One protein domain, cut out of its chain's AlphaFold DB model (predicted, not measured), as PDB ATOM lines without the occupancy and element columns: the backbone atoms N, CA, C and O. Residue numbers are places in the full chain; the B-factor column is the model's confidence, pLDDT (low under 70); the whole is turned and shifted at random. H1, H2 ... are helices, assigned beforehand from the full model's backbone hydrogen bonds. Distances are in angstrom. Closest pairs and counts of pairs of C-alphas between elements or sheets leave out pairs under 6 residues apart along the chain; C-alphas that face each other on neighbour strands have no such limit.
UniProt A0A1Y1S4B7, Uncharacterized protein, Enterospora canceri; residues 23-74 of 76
ATOM      1  N   GLN A  23     -18.263  12.447  -8.908       95.56
ATOM      2  CA  GLN A  23     -19.235  11.358  -8.876       95.56
ATOM      3  C   GLN A  23     -20.645  11.925  -9.036       95.56
ATOM      4  O   GLN A  23     -21.099  12.700  -8.198       95.56
ATOM      5  N   HIS A  24     -21.359  11.506 -10.084       96.75
ATOM      6  CA  HIS A  24     -22.752  11.910 -10.328       96.75
ATOM      7  C   HIS A  24     -23.766  10.807 -10.014       96.75
ATOM      8  O   HIS A  24     -24.891  11.103  -9.616       96.75
ATOM      9  N   GLY A  25     -23.377   9.539 -10.162       95.00
ATOM     10  CA  GLY A  25     -24.252   8.403  -9.880       95.00
ATOM     11  C   GLY A  25     -24.717   8.380  -8.422       95.00
ATOM     12  O   GLY A  25     -23.919   8.574  -7.505       95.00
ATOM     13  N   PHE A  26     -26.011   8.114  -8.220       92.94
ATOM     14  CA  PHE A  26     -26.662   7.977  -6.909       92.94
ATOM     15  C   PHE A  26     -26.591   9.212  -5.992       92.94
ATOM     16  O   PHE A  26     -26.831   9.087  -4.790       92.94
ATOM     17  N   ARG A  27     -26.310  10.405  -6.534       94.69
ATOM     18  CA  ARG A  27     -26.274  11.656  -5.762       94.69
ATOM     19  C   ARG A  27     -27.486  12.535  -6.028       94.69
ATOM     20  O   ARG A  27     -28.038  12.565  -7.125       94.69
ATOM     21  N   ASN A  28     -27.895  13.282  -5.007       92.12
ATOM     22  CA  ASN A  28     -28.974  14.251  -5.156       92.12
ATOM     23  C   ASN A  28     -28.528  15.410  -6.064       92.12
ATOM     24  O   ASN A  28     -27.378  15.840  -5.997       92.12
ATOM     25  N   LYS A  29     -29.445  15.932  -6.888       93.31
ATOM     26  CA  LYS A  29     -29.203  17.046  -7.832       93.31
ATOM     27  C   LYS A  29     -28.093  16.801  -8.871       93.31
ATOM     28  O   LYS A  29     -27.662  17.744  -9.526       93.31
ATOM     29  N   ARG A  30     -27.652  15.555  -9.053       95.69
ATOM     30  CA  ARG A  30     -26.678  15.155 -10.073       95.69
ATOM     31  C   ARG A  30     -27.300  14.089 -10.963       95.69
ATOM     32  O   ARG A  30     -27.933  13.153 -10.486       95.69
ATOM     33  N   SER A  31     -27.150  14.261 -12.266       96.88
ATOM     34  CA  SER A  31     -27.707  13.384 -13.296       96.88
ATOM     35  C   SER A  31     -26.634  12.951 -14.292       96.88
ATOM     36  O   SER A  31     -25.556  13.550 -14.364       96.88
ATOM     37  N   CYS A  32     -26.953  11.956 -15.121       96.69
ATOM     38  CA  CYS A  32     -26.095  11.561 -16.239       96.69
ATOM     39  C   CYS A  32     -25.807  12.737 -17.186       96.69
ATOM     40  O   CYS A  32     -24.700  12.845 -17.700       96.69
ATOM     41  N   LEU A  33     -26.772  13.647 -17.367       97.69
ATOM     42  CA  LEU A  33     -26.583  14.842 -18.187       97.69
ATOM     43  C   LEU A  33     -25.558  15.794 -17.567       97.69
ATOM     44  O   LEU A  33     -24.640  16.213 -18.257       97.69
ATOM     45  N   THR A  34     -25.672  16.097 -16.268       97.50
ATOM     46  CA  THR A  34     -24.680  16.963 -15.597       97.50
ATOM     47  C   THR A  34     -23.276  16.367 -15.651       97.50
ATOM     48  O   THR A  34     -22.327  17.094 -15.886       97.50
ATOM     49  N   ASN A  35     -23.154  15.038 -15.537       97.38
ATOM     50  CA  ASN A  35     -21.873  14.345 -15.668       97.38
ATOM     51  C   ASN A  35     -21.257  14.538 -17.055       97.38
ATOM     52  O   ASN A  35     -20.065  14.786 -17.187       97.38
ATOM     53  N   LEU A  36     -22.083  14.411 -18.098       97.38
ATOM     54  CA  LEU A  36     -21.638  14.574 -19.476       97.38
ATOM     55  C   LEU A  36     -21.227  16.023 -19.767       97.38
ATOM     56  O   LEU A  36     -20.227  16.248 -20.442       97.38
ATOM     57  N   LEU A  37     -21.986  16.992 -19.251       97.94
ATOM     58  CA  LEU A  37     -21.671  18.413 -19.390       97.94
ATOM     59  C   LEU A  37     -20.364  18.775 -18.677       97.94
ATOM     60  O   LEU A  37     -19.516  19.410 -19.296       97.94
ATOM     61  N   ASP A  38     -20.178  18.328 -17.434       97.25
ATOM     62  CA  ASP A  38     -18.946  18.568 -16.672       97.25
ATOM     63  C   ASP A  38     -17.736  17.940 -17.383       97.25
ATOM     64  O   ASP A  38     -16.714  18.598 -17.575       97.25
ATOM     65  N   PHE A  39     -17.885  16.708 -17.880       96.69
ATOM     66  CA  PHE A  39     -16.857  16.035 -18.674       96.69
ATOM     67  C   PHE A  39     -16.473  16.821 -19.936       96.69
ATOM     68  O   PHE A  39     -15.292  17.076 -20.166       96.69
ATOM     69  N   TYR A  40     -17.444  17.228 -20.761       96.88
ATOM     70  CA  TYR A  40     -17.142  17.972 -21.989       96.88
ATOM     71  C   TYR A  40     -16.569  19.354 -21.708       96.88
ATOM     72  O   TYR A  40     -15.696  19.801 -22.447       96.88
ATOM     73  N   ASN A  41     -17.017  20.016 -20.642       97.50
ATOM     74  CA  ASN A  41     -16.429  21.274 -20.209       97.50
ATOM     75  C   ASN A  41     -14.929  21.099 -19.919       97.50
ATOM     76  O   ASN A  41     -14.118  21.888 -20.402       97.50
ATOM     77  N   ASP A  42     -14.538  20.038 -19.211       96.31
ATOM     78  CA  ASP A  42     -13.126  19.747 -18.944       96.31
ATOM     79  C   ASP A  42     -12.343  19.424 -20.226       96.31
ATOM     80  O   ASP A  42     -11.248  19.956 -20.431       96.31
ATOM     81  N   VAL A  43     -12.916  18.619 -21.128       97.19
ATOM     82  CA  VAL A  43     -12.301  18.295 -22.428       97.19
ATOM     83  C   VAL A  43     -12.077  19.556 -23.264       97.19
ATOM     84  O   VAL A  43     -10.966  19.770 -23.753       97.19
ATOM     85  N   PHE A  44     -13.090  20.415 -23.408       96.81
ATOM     86  CA  PHE A  44     -12.982  21.640 -24.201       96.81
ATOM     87  C   PHE A  44     -11.995  22.634 -23.593       96.81
ATOM     88  O   PHE A  44     -11.163  23.177 -24.312       96.81
ATOM     89  N   ASN A  45     -11.966  22.775 -22.266       97.25
ATOM     90  CA  ASN A  45     -10.988  23.628 -21.586       97.25
ATOM     91  C   ASN A  45      -9.527  23.198 -21.819       97.25
ATOM     92  O   ASN A  45      -8.613  24.025 -21.730       97.25
ATOM     93  N   ILE A  46      -9.278  21.907 -22.058       97.19
ATOM     94  CA  ILE A  46      -7.951  21.390 -22.420       97.19
ATOM     95  C   ILE A  46      -7.696  21.583 -23.918       97.19
ATOM     96  O   ILE A  46      -6.612  22.035 -24.298       97.19
ATOM     97  N   TYR A  47      -8.698  21.290 -24.745       94.88
ATOM     98  CA  TYR A  47      -8.637  21.445 -26.196       94.88
ATOM     99  C   TYR A  47      -8.339  22.892 -26.616       94.88
ATOM    100  O   TYR A  47      -7.440  23.123 -27.422       94.88
ATOM    101  N   ASP A  48      -8.998  23.874 -25.994       96.81
ATOM    102  CA  ASP A  48      -8.793  25.307 -26.251       96.81
ATOM    103  C   ASP A  48      -7.365  25.768 -25.919       96.81
ATOM    104  O   ASP A  48      -6.865  26.751 -26.463       96.81
ATOM    105  N   LYS A  49      -6.664  25.026 -25.053       97.25
ATOM    106  CA  LYS A  49      -5.246  25.242 -24.721       97.25
ATOM    107  C   LYS A  49      -4.301  24.486 -25.658       97.25
ATOM    108  O   LYS A  49      -3.144  24.293 -25.290       97.25
ATOM    109  N   THR A  50      -4.813  24.019 -26.799       95.19
ATOM    110  CA  THR A  50      -4.114  23.245 -27.837       95.19
ATOM    111  C   THR A  50      -3.424  21.979 -27.321       95.19
ATOM    112  O   THR A  50      -2.438  21.511 -27.893       95.19
ATOM    113  N   LYS A  51      -3.954  21.395 -26.240       96.50
ATOM    114  CA  LYS A  51      -3.467  20.138 -25.659       96.50
ATOM    115  C   LYS A  51      -4.306  18.956 -26.135       96.50
ATOM    116  O   LYS A  51      -5.499  19.086 -26.395       96.50
ATOM    117  N   THR A  52      -3.679  17.788 -26.211       94.50
ATOM    118  CA  THR A  52      -4.349  16.528 -26.544       94.50
ATOM    119  C   THR A  52      -5.055  15.944 -25.324       94.50
ATOM    120  O   THR A  52      -4.595  16.101 -24.191       94.50
ATOM    121  N   VAL A  53      -6.172  15.257 -25.562       95.44
ATOM    122  CA  VAL A  53      -6.946  14.559 -24.534       95.44
ATOM    123  C   VAL A  53      -7.120  13.109 -24.959       95.44
ATOM    124  O   VAL A  53      -7.676  12.845 -26.022       95.44
ATOM    125  N   ASP A  54      -6.690  12.189 -24.102       95.88
ATOM    126  CA  ASP A  54      -6.957  10.758 -24.221       95.88
ATOM    127  C   ASP A  54      -7.980  10.344 -23.158       95.88
ATOM    128  O   ASP A  54      -7.919  10.794 -22.011       95.88
ATOM    129  N   ILE A  55      -8.929   9.484 -23.530       95.06
ATOM    130  CA  ILE A  55     -10.027   9.060 -22.653       95.06
ATOM    131  C   ILE A  55      -9.940   7.551 -22.439       95.06
ATOM    132  O   ILE A  55      -9.939   6.775 -23.393       95.06
ATOM    133  N   ILE A  56      -9.928   7.133 -21.174       96.50
ATOM    134  CA  ILE A  56      -9.994   5.723 -20.784       96.50
ATOM    135  C   ILE A  56     -11.363   5.471 -20.158       96.50
ATOM    136  O   ILE A  56     -11.678   6.016 -19.101       96.50
ATOM    137  N   SER A  57     -12.167   4.629 -20.805       94.94
ATOM    138  CA  SER A  57     -13.438   4.164 -20.249       94.94
ATOM    139  C   SER A  57     -13.226   2.866 -19.472       94.94
ATOM    140  O   SER A  57     -12.620   1.925 -19.988       94.94
ATOM    141  N   LEU A  58     -13.707   2.815 -18.230       95.94
ATOM    142  CA  LEU A  58     -13.587   1.663 -17.338       95.94
ATOM    143  C   LEU A  58     -14.970   1.218 -16.874       95.94
ATOM    144  O   LEU A  58     -15.797   2.044 -16.493       95.94
ATOM    145  N   GLU A  59     -15.187  -0.094 -16.821       95.25
ATOM    146  CA  GLU A  59     -16.427  -0.680 -16.317       95.25
ATOM    147  C   GLU A  59     -16.148  -1.846 -15.365       95.25
ATOM    148  O   GLU A  59     -15.235  -2.652 -15.564       95.25
ATOM    149  N   PHE A  60     -16.968  -1.961 -14.318       94.75
ATOM    150  CA  PHE A  60     -16.924  -3.094 -13.399       94.75
ATOM    151  C   PHE A  60     -17.869  -4.202 -13.860       94.75
ATOM    152  O   PHE A  60     -19.082  -4.012 -13.951       94.75
ATOM    153  N   GLN A  61     -17.345  -5.415 -14.044       96.12
ATOM    154  CA  GLN A  61     -18.189  -6.581 -14.300       96.12
ATOM    155  C   GLN A  61     -18.930  -7.000 -13.020       96.12
ATOM    156  O   GLN A  61     -18.285  -7.414 -12.054       96.12
ATOM    157  N   LYS A  62     -20.272  -6.990 -13.047       94.94
ATOM    158  CA  LYS A  62     -21.139  -7.389 -11.916       94.94
ATOM    159  C   LYS A  62     -20.793  -6.644 -10.617       94.94
ATOM    160  O   LYS A  62     -20.531  -7.256  -9.583       94.94
ATOM    161  N   ALA A  63     -20.756  -5.312 -10.692       92.56
ATOM    162  CA  ALA A  63     -20.271  -4.441  -9.621       92.56
ATOM    163  C   ALA A  63     -20.906  -4.722  -8.248       92.56
ATOM    164  O   ALA A  63     -20.187  -4.743  -7.257       92.56
ATOM    165  N   PHE A  64     -22.219  -4.975  -8.198       91.81
ATOM    166  CA  PHE A  64     -22.939  -5.234  -6.948       91.81
ATOM    167  C   PHE A  64     -22.748  -6.661  -6.419       91.81
ATOM    168  O   PHE A  64     -22.662  -6.846  -5.208       91.81
ATOM    169  N   ASP A  65     -22.598  -7.652  -7.302       96.69
ATOM    170  CA  ASP A  65     -22.435  -9.057  -6.899       96.69
ATOM    171  C   ASP A  65     -21.026  -9.349  -6.366       96.69
ATOM    172  O   ASP A  65     -20.829 -10.269  -5.575       96.69
ATOM    173  N   LYS A  66     -20.018  -8.591  -6.820       96.25
ATOM    174  CA  LYS A  66     -18.601  -8.845  -6.505       96.25
ATOM    175  C   LYS A  66     -18.065  -8.038  -5.317       96.25
ATOM    176  O   LYS A  66     -16.857  -8.051  -5.069       96.25
ATOM    177  N   ILE A  67     -18.917  -7.330  -4.574       94.69
ATOM    178  CA  ILE A  67     -18.473  -6.514  -3.436       94.69
ATOM    179  C   ILE A  67     -18.027  -7.414  -2.278       94.69
ATOM    180  O   ILE A  67     -18.792  -8.216  -1.750       94.69
ATOM    181  N   LEU A  68     -16.788  -7.237  -1.813       95.69
ATOM    182  CA  LEU A  68     -16.276  -7.960  -0.650       95.69
ATOM    183  C   LEU A  68     -16.874  -7.397   0.654       95.69
ATOM    184  O   LEU A  68     -16.398  -6.384   1.172       95.69
ATOM    185  N   HIS A  69     -17.865  -8.084   1.232       94.44
ATOM    186  CA  HIS A  69     -18.587  -7.627   2.435       94.44
ATOM    187  C   HIS A  69     -17.684  -7.304   3.636       94.44
ATOM    188  O   HIS A  69     -17.914  -6.310   4.321       94.44
ATOM    189  N   LYS A  70     -16.615  -8.085   3.862       95.44
ATOM    190  CA  LYS A  70     -15.646  -7.824   4.945       95.44
ATOM    191  C   LYS A  70     -14.969  -6.458   4.812       95.44
ATOM    192  O   LYS A  70     -14.676  -5.824   5.816       95.44
ATOM    193  N   ARG A  71     -14.706  -6.018   3.577       94.19
ATOM    194  CA  ARG A  71     -14.124  -4.699   3.304       94.19
ATOM    195  C   ARG A  71     -15.180  -3.604   3.412       94.19
ATOM    196  O   ARG A  71     -14.875  -2.552   3.953       94.19
ATOM    197  N   LEU A  72     -16.393  -3.857   2.921       93.94
ATOM    198  CA  LEU A  72     -17.494  -2.890   2.966       93.94
ATOM    199  C   LEU A  72     -17.882  -2.507   4.403       93.94
ATOM    200  O   LEU A  72     -18.152  -1.344   4.668       93.94
ATOM    201  N   LEU A  73     -17.901  -3.477   5.318       94.69
ATOM    202  CA  LEU A  73     -18.317  -3.284   6.713       94.69
ATOM    203  C   LEU A  73     -17.161  -2.936   7.659       94.69
ATOM    204  O   LEU A  73     -17.352  -2.904   8.873       94.69
ATOM    205  N   LYS A  74     -15.952  -2.715   7.134       93.44
ATOM    206  CA  LYS A  74     -14.796  -2.412   7.974       93.44
ATOM    207  C   LYS A  74     -14.929  -1.002   8.554       93.44
ATOM    208  O   LYS A  74     -14.947  -0.026   7.811       93.44
TER     209      LYS A  74
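Overview. This is residues 23 to 74 of the 76 residues of an uncharacterized protein of Enterospora canceri (UniProt A0A1Y1S4B7). With little regular structure, the printed part is a hook at residues 23 to 31, one long helix, H1, and a long tail that turns round after H1, folds back past its last residues and sticks out from residue 56 to 74, with the short helix H2 near the tail's far end. The printed part has 52 residues with two named helices, H1 then H2, and no named strand; the class is all helix, though the named elements hold only 20 residues. It is extended, with a radius of gyration of the C-alphas of 16.1 A, and elongated, spanning 46 by 26 by 20 A.

Arrangement. H1, residues 32 to 47, and H2, residues 69 to 72, are apart. In H1 every O i to N i+4 pair is within hydrogen-bond range; H2 is too short for such a pair, and its one O i to N i+3 pair is within range.

Along the chain. H1 begins at C-alpha 32, (-26.095, 11.561, -16.239), and is 22.4 A long. H2 ends at C-alpha 72, (-17.494, -2.890, 2.966).

Size, cuts and confidence. The C-alphas of Thr 50 and Lys 70 are the two farthest apart, 46.6 A. The link from H1 to H2, 21 residues, is long. The printed part has no cut, and no printed residue is under 70 in pLDDT.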